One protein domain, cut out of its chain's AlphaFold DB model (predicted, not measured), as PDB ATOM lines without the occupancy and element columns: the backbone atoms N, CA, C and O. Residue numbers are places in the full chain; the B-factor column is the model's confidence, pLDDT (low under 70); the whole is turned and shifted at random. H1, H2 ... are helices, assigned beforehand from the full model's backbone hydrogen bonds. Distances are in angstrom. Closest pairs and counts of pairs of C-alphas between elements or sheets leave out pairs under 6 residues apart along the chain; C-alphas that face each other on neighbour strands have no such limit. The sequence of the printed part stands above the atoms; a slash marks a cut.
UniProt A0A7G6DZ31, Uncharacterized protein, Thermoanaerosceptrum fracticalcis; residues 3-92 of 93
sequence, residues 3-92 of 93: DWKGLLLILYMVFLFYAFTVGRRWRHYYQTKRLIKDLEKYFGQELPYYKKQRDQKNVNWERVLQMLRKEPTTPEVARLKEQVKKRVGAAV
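What this domain is: This is residues 3 to 92 of the 93 residues of an uncharacterized protein of Thermoanaerosceptrum fracticalcis (UniProt A0A7G6DZ31). The model is a long arm with a small head: one long helix, H1, whose residues 3 to 31 stick out free, with a short helical hairpin, H2 and H3, beside its other end. Between H1 and H2 a long link with no named element, residues 44 to 60, folds back before it leads into H2. The printed part has 90 residues with three named helices, in the order H1, H2, H3 along the chain, and no named strand; the class is all helix. The whole is extended, with a radius of gyration of the C-alphas of 19.1 A. It spans 67 by 32 by 24 A, and the arm of H1 makes the length.

How they stand to each other: Residues 3 to 31, which belong to H1, residues 3 to 43, stand free: no C-alpha 8 or more residues apart along the chain comes within 10 A of theirs. H1 and H2, residues 61 to 70, are near each other, with 8 pairs of C-alphas within 10 A and no pair within 8 A. H2 touches H3, residues 75 to 91, with 13 pairs of C-alphas within 8 A; their closest C-alphas, those of Trp 61 and Val 88, are 5.9 A apart. H2 and H3 run opposite ways at a shallow tilt of 28 degrees and form a helical hairpin. H1 and H3 are close but not clearly touching, with 2 pairs of C-alphas within 8 A; their closest C-alphas, those of Leu 39 and Leu 80, are 7.5 A apart. These two helices run opposite ways at a steep tilt of 50 degrees. In H2 and H3 every O i to N i+4 pair is within hydrogen-bond range, and in H1 36 of 37 are.

Where its parts are: H1 begins at C-alpha 3, at (21.387, 37.678, 39.952), and ends at C-alpha 43, at (39.557, -18.752, 25.096), 61.1 A from first to last C-alpha. H2 has 10 residues, Trp 61 to Lys 70, and measures 14.5 A. H3 has 17 residues, Pro 75 to Ala 91, and measures 24.9 A; it ends at C-alpha 91, at (27.090, -2.295, 15.638).

The domain as a whole: The two C-alphas farthest apart, those of Asp 3 and Pro 72, are 67.3 A apart. Without the free stretch, the body has 61 residues and spans 36 by 25 by 20 A, with a radius of gyration of 11.3 A. The printed part has no cut. The link from H1 to H2, 17 residues, is long; the link from H2 to H3, 4 residues, is tight. The mean pLDDT of the printed part is 73.2, and 28 residues are under 70, among them residues 22 to 25, 48 to 59 and 89 to 92.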
ATOM      1  N   ASP A   3      21.174  38.228  41.302       65.38
ATOM      2  CA  ASP A   3      21.387  37.678  39.952       65.38
ATOM      3  C   ASP A   3      22.455  36.570  39.885       65.38
ATOM      4  O   ASP A   3      22.434  35.700  39.014       65.38
ATOM      5  N   TRP A   4      23.376  36.543  40.849       75.75
ATOM      6  CA  TRP A   4      24.467  35.565  40.902       75.75
ATOM      7  C   TRP A   4      23.999  34.158  41.314       75.75
ATOM      8  O   TRP A   4      24.624  33.165  40.934       75.75
ATOM      9  N   LYS A   5      22.873  34.042  42.036       73.50
ATOM     10  CA  LYS A   5      22.324  32.745  42.474       73.50
ATOM     11  C   LYS A   5      21.722  31.952  41.310       73.50
ATOM     12  O   LYS A   5      21.894  30.737  41.257       73.50
ATOM     13  N   GLY A   6      21.083  32.631  40.351       74.12
ATOM     14  CA  GLY A   6      20.574  32.002  39.125       74.12
ATOM     15  C   GLY A   6      21.701  31.485  38.227       74.12
ATOM     16  O   GLY A   6      21.627  30.369  37.713       74.12
ATOM     17  N   LEU A   7      22.794  32.250  38.124       81.00
ATOM     18  CA  LEU A   7      23.982  31.866  37.359       81.00
ATOM     19  C   LEU A   7      24.672  30.616  37.942       81.00
ATOM     20  O   LEU A   7      25.042  29.704  37.201       81.00
ATOM     21  N   LEU A   8      24.787  30.537  39.273       83.69
ATOM     22  CA  LEU A   8      25.325  29.362  39.974       83.69
ATOM     23  C   LEU A   8      24.477  28.103  39.750       83.69
ATOM     24  O   LEU A   8      25.027  27.015  39.585       83.69
ATOM     25  N   LEU A   9      23.150  28.240  39.706       83.00
ATOM     26  CA  LEU A   9      22.227  27.117  39.513       83.00
ATOM     27  C   LEU A   9      22.341  26.525  38.099       83.00
ATOM     28  O   LEU A   9      22.354  25.304  37.932       83.00
ATOM     29  N   ILE A  10      22.509  27.386  37.090       83.31
ATOM     30  CA  ILE A  10      22.741  26.972  35.699       83.31
ATOM     31  C   ILE A  10      24.102  26.277  35.565       83.31
ATOM     32  O   ILE A  10      24.175  25.187  34.996       83.31
ATOM     33  N   LEU A  11      25.167  26.846  36.142       86.25
ATOM     34  CA  LEU A  11      26.498  26.223  36.152       86.25
ATOM     35  C   LEU A  11      26.480  24.840  36.817       86.25
ATOM     36  O   LEU A  11      27.083  23.894  36.309       86.25
ATOM     37  N   TYR A  12      25.738  24.700  37.915       82.38
ATOM     38  CA  TYR A  12      25.585  23.430  38.616       82.38
ATOM     39  C   TYR A  12      24.820  22.384  37.788       82.38
ATOM     40  O   TYR A  12      25.246  21.231  37.702       82.38
ATOM     41  N   MET A  13      23.735  22.774  37.111       82.81
ATOM     42  CA  MET A  13      22.994  21.892  36.198       82.81
ATOM     43  C   MET A  13      23.862  21.410  35.027       82.81
ATOM     44  O   MET A  13      23.848  20.222  34.696       82.81
ATOM     45  N   VAL A  14      24.671  22.299  34.441       84.69
ATOM     46  CA  VAL A  14      25.632  21.945  33.381       84.69
ATOM     47  C   VAL A  14      26.677  20.954  33.901       84.69
ATOM     48  O   VAL A  14      26.970  19.960  33.232       84.69
ATOM     49  N   PHE A  15      27.189  21.165  35.116       85.44
ATOM     50  CA  PHE A  15      28.128  20.247  35.759       85.44
ATOM     51  C   PHE A  15      27.515  18.858  36.004       85.44
ATOM     52  O   PHE A  15      28.129  17.843  35.669       85.44
ATOM     53  N   LEU A  16      26.282  18.790  36.516       82.75
ATOM     54  CA  LEU A  16      25.572  17.522  36.718       82.75
ATOM     55  C   LEU A  16      25.304  16.793  35.398       82.75
ATOM     56  O   LEU A  16      25.486  15.577  35.317       82.75
ATOM     57  N   PHE A  17      24.926  17.520  34.347       81.25
ATOM     58  CA  PHE A  17      24.719  16.946  33.018       81.25
ATOM     59  C   PHE A  17      26.021  16.375  32.434       81.25
ATOM     60  O   PHE A  17      26.034  15.274  31.866       81.25
ATOM     61  N   TYR A  18      27.138  17.081  32.628       78.19
ATOM     62  CA  TYR A  18      28.464  16.614  32.232       78.19
ATOM     63  C   TYR A  18      28.882  15.356  33.014       78.19
ATOM     64  O   TYR A  18      29.273  14.348  32.421       78.19
ATOM     65  N   ALA A  19      28.710  15.350  34.339       76.19
ATOM     66  CA  ALA A  19      28.997  14.185  35.175       76.19
ATOM     67  C   ALA A  19      28.136  12.965  34.789       76.19
ATOM     68  O   ALA A  19      28.631  11.836  34.716       76.19
ATOM     69  N   PHE A  20      26.858  13.186  34.464       74.25
ATOM     70  CA  PHE A  20      25.937  12.135  34.035       74.25
ATOM     71  C   PHE A  20      26.326  11.528  32.677       74.25
ATOM     72  O   PHE A  20      26.332  10.304  32.509       74.25
ATOM     73  N   THR A  21      26.701  12.363  31.703       76.50
ATOM     74  CA  THR A  21      27.134  11.907  30.368       76.50
ATOM     75  C   THR A  21      28.474  11.169  30.410       76.50
ATOM     76  O   THR A  21      28.610  10.112  29.780       76.50
ATOM     77  N   VAL A  22      29.435  11.643  31.209       69.25
ATOM     78  CA  VAL A  22      30.722  10.962  31.431       69.25
ATOM     79  C   VAL A  22      30.521   9.623  32.148       69.25
ATOM     80  O   VAL A  22      31.034   8.600  31.684       69.25
ATOM     81  N   GLY A  23      29.697   9.581  33.201       68.88
ATOM     82  CA  GLY A  23      29.383   8.349  33.935       68.88
ATOM     83  C   GLY A  23      28.718   7.273  33.066       68.88
ATOM     84  O   GLY A  23      29.019   6.080  33.195       68.88
ATOM     85  N   ARG A  24      27.867   7.683  32.113       67.69
ATOM     86  CA  ARG A  24      27.220   6.775  31.150       67.69
ATOM     87  C   ARG A  24      28.226   6.136  30.192       67.69
ATOM     88  O   ARG A  24      28.177   4.921  29.985       67.69
ATOM     89  N   ARG A  25      29.178   6.917  29.661       65.38
ATOM     90  CA  ARG A  25      30.288   6.381  28.848       65.38
ATOM     91  C   ARG A  25      31.177   5.441  29.657       65.38
ATOM     92  O   ARG A  25      31.555   4.387  29.148       65.38
ATOM     93  N   TRP A  26      31.449   5.773  30.919       71.38
ATOM     94  CA  TRP A  26      32.301   4.970  31.795       71.38
ATOM     95  C   TRP A  26      31.719   3.582  32.091       71.38
ATOM     96  O   TRP A  26      32.420   2.584  31.920       71.38
ATOM     97  N   ARG A  27      30.422   3.479  32.434       66.44
ATOM     98  CA  ARG A  27      29.750   2.172  32.616       66.44
ATOM     99  C   ARG A  27      29.810   1.315  31.356       66.44
ATOM    100  O   ARG A  27      30.075   0.117  31.440       66.44
ATOM    101  N   HIS A  28      29.585   1.929  30.197       64.56
ATOM    102  CA  HIS A  28      29.600   1.219  28.923       64.56
ATOM    103  C   HIS A  28      31.005   0.697  28.584       64.56
ATOM    104  O   HIS A  28      31.147  -0.448  28.157       64.56
ATOM    105  N   TYR A  29      32.041   1.494  28.857       67.31
ATOM    106  CA  TYR A  29      33.440   1.100  28.689       67.31
ATOM    107  C   TYR A  29      33.841  -0.038  29.643       67.31
ATOM    108  O   TYR A  29      34.457  -1.018  29.220       67.31
ATOM    109  N   TYR A  30      33.425   0.037  30.912       70.44
ATOM    110  CA  TYR A  30      33.702  -0.995  31.918       70.44
ATOM    111  C   TYR A  30      33.053  -2.340  31.595       70.44
ATOM    112  O   TYR A  30      33.708  -3.376  31.706       70.44
ATOM    113  N   GLN A  31      31.784  -2.344  31.174       71.25
ATOM    114  CA  GLN A  31      31.098  -3.583  30.798       71.25
ATOM    115  C   GLN A  31      31.772  -4.255  29.602       71.25
ATOM    116  O   GLN A  31      31.974  -5.467  29.615       71.25
ATOM    117  N   THR A  32      32.167  -3.471  28.598       69.38
ATOM    118  CA  THR A  32      32.893  -3.995  27.440       69.38
ATOM    119  C   THR A  32      34.244  -4.573  27.853       69.38
ATOM    120  O   THR A  32      34.566  -5.691  27.468       69.38
ATOM    121  N   LYS A  33      35.004  -3.866  28.699       71.50
ATOM    122  CA  LYS A  33      36.302  -4.346  29.195       71.50
ATOM    123  C   LYS A  33      36.174  -5.638  30.008       71.50
ATOM    124  O   LYS A  33      37.020  -6.517  29.883       71.50
ATOM    125  N   ARG A  34      35.117  -5.773  30.818       78.50
ATOM    126  CA  ARG A  34      34.846  -6.995  31.590       78.50
ATOM    127  C   ARG A  34      34.498  -8.171  30.679       78.50
ATOM    128  O   ARG A  34      35.106  -9.221  30.826       78.50
ATOM    129  N   LEU A  35      33.617  -7.959  29.699       75.69
ATOM    130  CA  LEU A  35      33.256  -8.977  28.710       75.69
ATOM    131  C   LEU A  35      34.478  -9.456  27.914       75.69
ATOM    132  O   LEU A  35      34.647 -10.652  27.718       75.69
ATOM    133  N   ILE A  36      35.343  -8.530  27.493       74.19
ATOM    134  CA  ILE A  36      36.610  -8.846  26.819       74.19
ATOM    135  C   ILE A  36      37.491  -9.716  27.710       74.19
ATOM    136  O   ILE A  36      37.975 -10.745  27.258       74.19
ATOM    137  N   LYS A  37      37.652  -9.341  28.982       78.50
ATOM    138  CA  LYS A  37      38.475 -10.093  29.932       78.50
ATOM    139  C   LYS A  37      37.924 -11.498  30.196       78.50
ATOM    140  O   LYS A  37      38.703 -12.440  30.287       78.50
ATOM    141  N   ASP A  38      36.605 -11.643  30.308       79.19
ATOM    142  CA  ASP A  38      35.957 -12.949  30.477       79.19
ATOM    143  C   ASP A  38      36.129 -13.823  29.224       79.19
ATOM    144  O   ASP A  38      36.405 -15.014  29.336       79.19
ATOM    145  N   LEU A  39      36.050 -13.227  28.031       77.19
ATOM    146  CA  LEU A  39      36.308 -13.912  26.764       77.19
ATOM    147  C   LEU A  39      37.781 -14.320  26.607       77.19
ATOM    148  O   LEU A  39      38.047 -15.457  26.237       77.19
ATOM    149  N   GLU A  40      38.734 -13.438  26.918       78.38
ATOM    150  CA  GLU A  40      40.171 -13.761  26.909       78.38
ATOM    151  C   GLU A  40      40.497 -14.877  27.909       78.38
ATOM    152  O   GLU A  40      41.269 -15.780  27.596       78.38
ATOM    153  N   LYS A  41      39.858 -14.867  29.086       79.25
ATOM    154  CA  LYS A  41      40.004 -15.931  30.086       79.25
ATOM    155  C   LYS A  41      39.429 -17.264  29.600       79.25
ATOM    156  O   LYS A  41      40.021 -18.300  29.877       79.25
ATOM    157  N   TYR A  42      38.289 -17.236  28.910       76.00
ATOM    158  CA  TYR A  42      37.632 -18.441  28.400       76.00
ATOM    159  C   TYR A  42      38.406 -19.072  27.237       76.00
ATOM    160  O   TYR A  42      38.632 -20.277  27.228       76.00
ATOM    161  N   PHE A  43      38.841 -18.260  26.272       73.25
ATOM    162  CA  PHE A  43      39.557 -18.752  25.096       73.25
ATOM    163  C   PHE A  43      41.048 -19.016  25.356       73.25
ATOM    164  O   PHE A  43      41.662 -19.758  24.588       73.25
ATOM    165  N   GLY A  44      41.640 -18.409  26.393       69.19
ATOM    166  CA  GLY A  44      43.062 -18.554  26.730       69.19
ATOM    167  C   GLY A  44      44.020 -17.974  25.681       69.19
ATOM    168  O   GLY A  44      45.208 -18.282  25.694       69.19
ATOM    169  N   GLN A  45      43.513 -17.159  24.754       66.88
ATOM    170  CA  GLN A  45      44.231 -16.620  23.597       66.88
ATOM    171  C   GLN A  45      43.750 -15.195  23.290       66.88
ATOM    172  O   GLN A  45      42.646 -14.806  23.684       66.88
ATOM    173  N   GLU A  46      44.581 -14.404  22.604       65.75
ATOM    174  CA  GLU A  46      44.225 -13.036  22.210       65.75
ATOM    175  C   GLU A  46      42.986 -13.037  21.306       65.75
ATOM    176  O   GLU A  46      42.924 -13.734  20.289       65.75
ATOM    177  N   LEU A  47      41.981 -12.234  21.672       70.88
ATOM    178  CA  LEU A  47      40.773 -12.101  20.867       70.88
ATOM    179  C   LEU A  47      41.094 -11.500  19.491       70.88
ATOM    180  O   LEU A  47      42.021 -10.703  19.346       70.88
ATOM    181  N   PRO A  48      40.296 -11.819  18.459       64.44
ATOM    182  CA  PRO A  48      40.441 -11.213  17.147       64.44
ATOM    183  C   PRO A  48      40.048  -9.729  17.219       64.44
ATOM    184  O   PRO A  48      38.882  -9.356  17.077       64.44
ATOM    185  N   TYR A  49      41.026  -8.861  17.447       67.25
ATOM    186  CA  TYR A  49      40.864  -7.415  17.343       67.25
ATOM    187  C   TYR A  49      40.983  -6.984  15.873       67.25
ATOM    188  O   TYR A  49      41.782  -7.542  15.114       67.25
ATOM    189  N   TYR A  50      40.205  -5.983  15.443       56.38
ATOM    190  CA  TYR A  50      40.454  -5.364  14.138       56.38
ATOM    191  C   TYR A  50      41.829  -4.685  14.145       56.38
ATOM    192  O   TYR A  50      42.221  -4.017  15.106       56.38
ATOM    193  N   LYS A  51      42.581  -4.878  13.058       49.75
ATOM    194  CA  LYS A  51      43.923  -4.321  12.862       49.75
ATOM    195  C   LYS A  51      43.837  -2.789  12.933       49.75
ATOM    196  O   LYS A  51      43.173  -2.192  12.094       49.75
ATOM    197  N   LYS A  52      44.483  -2.200  13.952       50.19
ATOM    198  CA  LYS A  52      44.747  -0.762  14.186       50.19
ATOM    199  C   LYS A  52      44.112   0.186  13.148       50.19
ATOM    200  O   LYS A  52      44.789   0.626  12.223       50.19
ATOM    201  N   GLN A  53      42.854   0.573  13.345       44.75
ATOM    202  CA  GLN A  53      42.384   1.875  12.871       44.75
ATOM    203  C   GLN A  53      42.327   2.803  14.085       44.75
ATOM    204  O   GLN A  53      41.674   2.483  15.074       44.75
ATOM    205  N   ARG A  54      43.141   3.867  14.008       46.47
ATOM    206  CA  ARG A  54      43.325   4.993  14.941       46.47
ATOM    207  C   ARG A  54      42.502   4.901  16.240       46.47
ATOM    208  O   ARG A  54      41.311   5.178  16.263       46.47
ATOM    209  N   ASP A  55      43.186   4.528  17.319       47.25
ATOM    210  CA  ASP A  55      42.799   4.764  18.720       47.25
ATOM    211  C   ASP A  55      41.607   4.019  19.342       47.25
ATOM    212  O   ASP A  55      41.340   4.207  20.531       47.25
ATOM    213  N   GLN A  56      40.956   3.075  18.655       48.91
ATOM    214  CA  GLN A  56      40.035   2.145  19.326       48.91
ATOM    215  C   GLN A  56      40.370   0.688  19.018       48.91
ATOM    216  O   GLN A  56      40.239   0.217  17.891       48.91
ATOM    217  N   LYS A  57      40.759  -0.062  20.063       54.16
ATOM    218  CA  LYS A  57      40.735  -1.532  20.055       54.16
ATOM    219  C   LYS A  57      39.282  -1.981  19.893       54.16
ATOM    220  O   LYS A  57      38.594  -2.232  20.880       54.16
ATOM    221  N   ASN A  58      38.797  -2.033  18.657       65.25
ATOM    222  CA  ASN A  58      37.463  -2.527  18.372       65.25
ATOM    223  C   ASN A  58      37.549  -4.044  18.197       65.25
ATOM    224  O   ASN A  58      38.228  -4.557  17.301       65.25
ATOM    225  N   VAL A  59      36.927  -4.767  19.121       69.56
ATOM    226  CA  VAL A  59      36.847  -6.228  19.072       69.56
ATOM    227  C   VAL A  59      36.014  -6.605  17.858       69.56
ATOM    228  O   VAL A  59      34.931  -6.053  17.654       69.56
ATOM    229  N   ASN A  60      36.488  -7.563  17.064       76.62
ATOM    230  CA  ASN A  60      35.667  -8.129  16.007       76.62
ATOM    231  C   ASN A  60      34.630  -9.074  16.623       76.62
ATOM    232  O   ASN A  60      34.836 -10.284  16.713       76.62
ATOM    233  N   TRP A  61      33.518  -8.498  17.082       77.38
ATOM    234  CA  TRP A  61      32.447  -9.229  17.756       77.38
ATOM    235  C   TRP A  61      31.831 -10.323  16.879       77.38
ATOM    236  O   TRP A  61      31.449 -11.364  17.407       77.38
ATOM    237  N   GLU A  62      31.784 -10.146  15.556       76.50
ATOM    238  CA  GLU A  62      31.343 -11.201  14.635       76.50
ATOM    239  C   GLU A  62      32.298 -12.396  14.646       76.50
ATOM    240  O   GLU A  62      31.865 -13.546  14.740       76.50
ATOM    241  N   ARG A  63      33.607 -12.142  14.618       77.88
ATOM    242  CA  ARG A  63      34.625 -13.197  14.645       77.88
ATOM    243  C   ARG A  63      34.689 -13.891  16.005       77.88
ATOM    244  O   ARG A  63      34.810 -15.112  16.048       77.88
ATOM    245  N   VAL A  64      34.511 -13.149  17.101       78.44
ATOM    246  CA  VAL A  64      34.330 -13.723  18.447       78.44
ATOM    247  C   VAL A  64      33.082 -14.610  18.500       78.44
ATOM    248  O   VAL A  64      33.132 -15.714  19.036       78.44
ATOM    249  N   LEU A  65      31.968 -14.179  17.899       80.69
ATOM    250  CA  LEU A  65      30.748 -14.984  17.831       80.69
ATOM    251  C   LEU A  65      30.961 -16.280  17.037       80.69
ATOM    252  O   LEU A  65      30.419 -17.320  17.408       80.69
ATOM    253  N   GLN A  66      31.747 -16.232  15.958       80.69
ATOM    254  CA  GLN A  66      32.118 -17.423  15.193       80.69
ATOM    255  C   GLN A  66      33.003 -18.381  16.000       80.69
ATOM    256  O   GLN A  66      32.793 -19.586  15.910       80.69
ATOM    257  N   MET A  67      33.938 -17.877  16.815       79.69
ATOM    258  CA  MET A  67      34.722 -18.713  17.737       79.69
ATOM    259  C   MET A  67      33.815 -19.382  18.777       79.69
ATOM    260  O   MET A  67      33.824 -20.601  18.898       79.69
ATOM    261  N   LEU A  68      32.929 -18.614  19.425       80.44
ATOM    262  CA  LEU A  68      31.959 -19.140  20.401       80.44
ATOM    263  C   LEU A  68      30.954 -20.136  19.799       80.44
ATOM    264  O   LEU A  68      30.315 -20.880  20.533       80.44
ATOM    265  N   ARG A  69      30.750 -20.137  18.474       79.50
ATOM    266  CA  ARG A  69      29.909 -21.133  17.785       79.50
ATOM    267  C   ARG A  69      30.606 -22.477  17.591       79.50
ATOM    268  O   ARG A  69      29.899 -23.462  17.411       79.50
ATOM    269  N   LYS A  70      31.941 -22.495  17.552       80.19
ATOM    270  CA  LYS A  70      32.744 -23.713  17.378       80.19
ATOM    271  C   LYS A  70      32.968 -24.448  18.701       80.19
ATOM    272  O   LYS A  70      33.204 -25.648  18.682       80.19
ATOM    273  N   GLU A  71      32.866 -23.732  19.818       77.00
ATOM    274  CA  GLU A  71      32.970 -24.280  21.170       77.00
ATOM    275  C   GLU A  71      31.696 -25.042  21.591       77.00
ATOM    276  O   GLU A  71      30.590 -24.704  21.145       77.00
ATOM    277  N   PRO A  72      31.813 -26.061  22.465       77.19
ATOM    278  CA  PRO A  72      30.664 -26.780  23.003       77.19
ATOM    279  C   PRO A  72      29.737 -25.828  23.772       77.19
ATOM    280  O   PRO A  72      30.176 -24.901  24.453       77.19
ATOM    281  N   THR A  73      28.423 -26.056  23.673       76.62
ATOM    282  CA  THR A  73      27.417 -25.165  24.279       76.62
ATOM    283  C   THR A  73      27.346 -25.392  25.788       76.62
ATOM    284  O   THR A  73      26.470 -26.092  26.291       76.62
ATOM    285  N   THR A  74      28.287 -24.805  26.520       81.94
ATOM    286  CA  THR A  74      28.256 -24.733  27.982       81.94
ATOM    287  C   THR A  74      27.367 -23.566  28.434       81.94
ATOM    288  O   THR A  74      27.153 -22.609  27.678       81.94
ATOM    289  N   PRO A  75      26.845 -23.588  29.673       81.50
ATOM    290  CA  PRO A  75      26.086 -22.463  30.225       81.50
ATOM    291  C   PRO A  75      26.877 -21.140  30.228       81.50
ATOM    292  O   PRO A  75      26.285 -20.067  30.103       81.50
ATOM    293  N   GLU A  76      28.207 -21.194  30.316       77.50
ATOM    294  CA  GLU A  76      29.078 -20.019  30.204       77.50
ATOM    295  C   GLU A  76      29.161 -19.499  28.762       77.50
ATOM    296  O   GLU A  76      28.949 -18.306  28.527       77.50
ATOM    297  N   VAL A  77      29.359 -20.387  27.780       79.94
ATOM    298  CA  VAL A  77      29.374 -20.028  26.351       79.94
ATOM    299  C   VAL A  77      28.035 -19.460  25.910       79.94
ATOM    300  O   VAL A  77      28.008 -18.468  25.185       79.94
ATOM    301  N   ALA A  78      26.915 -20.019  26.375       80.69
ATOM    302  CA  ALA A  78      25.583 -19.503  26.065       80.69
ATOM    303  C   ALA A  78      25.409 -18.045  26.535       80.69
ATOM    304  O   ALA A  78      24.960 -17.194  25.759       80.69
ATOM    305  N   ARG A  79      25.851 -17.729  27.763       84.75
ATOM    306  CA  ARG A  79      25.835 -16.361  28.312       84.75
ATOM    307  C   ARG A  79      26.742 -15.413  27.526       84.75
ATOM    308  O   ARG A  79      26.328 -14.294  27.220       84.75
ATOM    309  N   LEU A  80      27.959 -15.843  27.187       81.56
ATOM    310  CA  LEU A  80      28.907 -15.047  26.397       81.56
ATOM    311  C   LEU A  80      28.381 -14.801  24.976       81.56
ATOM    312  O   LEU A  80      28.420 -13.675  24.484       81.56
ATOM    313  N   LYS A  81      27.799 -15.823  24.343       82.56
ATOM    314  CA  LYS A  81      27.209 -15.759  23.000       82.56
ATOM    315  C   LYS A  81      26.049 -14.772  22.934       82.56
ATOM    316  O   LYS A  81      25.970 -13.998  21.982       82.56
ATOM    317  N   GLU A  82      25.174 -14.752  23.939       84.38
ATOM    318  CA  GLU A  82      24.068 -13.792  23.994       84.38
ATOM    319  C   GLU A  82      24.570 -12.348  24.170       84.38
ATOM    320  O   GLU A  82      24.106 -11.436  23.482       84.38
ATOM    321  N   GLN A  83      25.569 -12.142  25.037       81.44
ATOM    322  CA  GLN A  83      26.185 -10.828  25.248       81.44
ATOM    323  C   GLN A  83      26.902 -10.314  23.994       81.44
ATOM    324  O   GLN A  83      26.724  -9.155  23.617       81.44
ATOM    325  N   VAL A  84      27.649 -11.179  23.302       82.00
ATOM    326  CA  VAL A  84      28.302 -10.844  22.029       82.00
ATOM    327  C   VAL A  84      27.257 -10.559  20.944       82.00
ATOM    328  O   VAL A  84      27.381  -9.567  20.230       82.00
ATOM    329  N   LYS A  85      26.172 -11.343  20.860       80.81
ATOM    330  CA  LYS A  85      25.083 -11.125  19.887       80.81
ATOM    331  C   LYS A  85      24.412  -9.756  20.057       80.81
ATOM    332  O   LYS A  85      24.157  -9.085  19.059       80.81
ATOM    333  N   LYS A  86      24.182  -9.309  21.299       81.81
ATOM    334  CA  LYS A  86      23.659  -7.958  21.593       81.81
ATOM    335  C   LYS A  86      24.599  -6.853  21.093       81.81
ATOM    336  O   LYS A  86      24.126  -5.819  20.634       81.81
ATOM    337  N   ARG A  87      25.919  -7.072  21.146       73.12
ATOM    338  CA  ARG A  87      26.933  -6.117  20.661       73.12
ATOM    339  C   ARG A  87      27.034  -6.084  19.139       73.12
ATOM    340  O   ARG A  87      27.090  -4.994  18.585       73.12
ATOM    341  N   VAL A  88      26.997  -7.244  18.476       73.00
ATOM    342  CA  VAL A  88      26.961  -7.326  17.005       73.00
ATOM    343  C   VAL A  88      25.716  -6.617  16.467       73.00
ATOM    344  O   VAL A  88      25.834  -5.751  15.611       73.00
ATOM    345  N   GLY A  89      24.531  -6.897  17.025       67.12
ATOM    346  CA  GLY A  89      23.285  -6.255  16.584       67.12
ATOM    347  C   GLY A  89      23.241  -4.736  16.800       67.12
ATOM    348  O   GLY A  89      22.573  -4.040  16.045       67.12
ATOM    349  N   ALA A  90      23.967  -4.214  17.794       61.72
ATOM    350  CA  ALA A  90      24.089  -2.775  18.035       61.72
ATOM    351  C   ALA A  90      25.129  -2.080  17.135       61.72
ATOM    352  O   ALA A  90      25.098  -0.861  17.028       61.72
ATOM    353  N   ALA A  91      26.052  -2.829  16.523       56.12
ATOM    354  CA  ALA A  91      27.090  -2.295  15.638       56.12
ATOM    355  C   ALA A  91      26.681  -2.275  14.150       56.12
ATOM    356  O   ALA A  91      27.388  -1.682  13.343       56.12
ATOM    357  N   VAL A  92      25.570  -2.931  13.788       51.94
ATOM    358  CA  VAL A  92      25.091  -3.108  12.400       51.94
ATOM    359  C   VAL A  92      23.902  -2.179  12.059       51.94
ATOM    360  O   VAL A  92      23.420  -2.197  10.931       51.94
TER     361      VAL A  92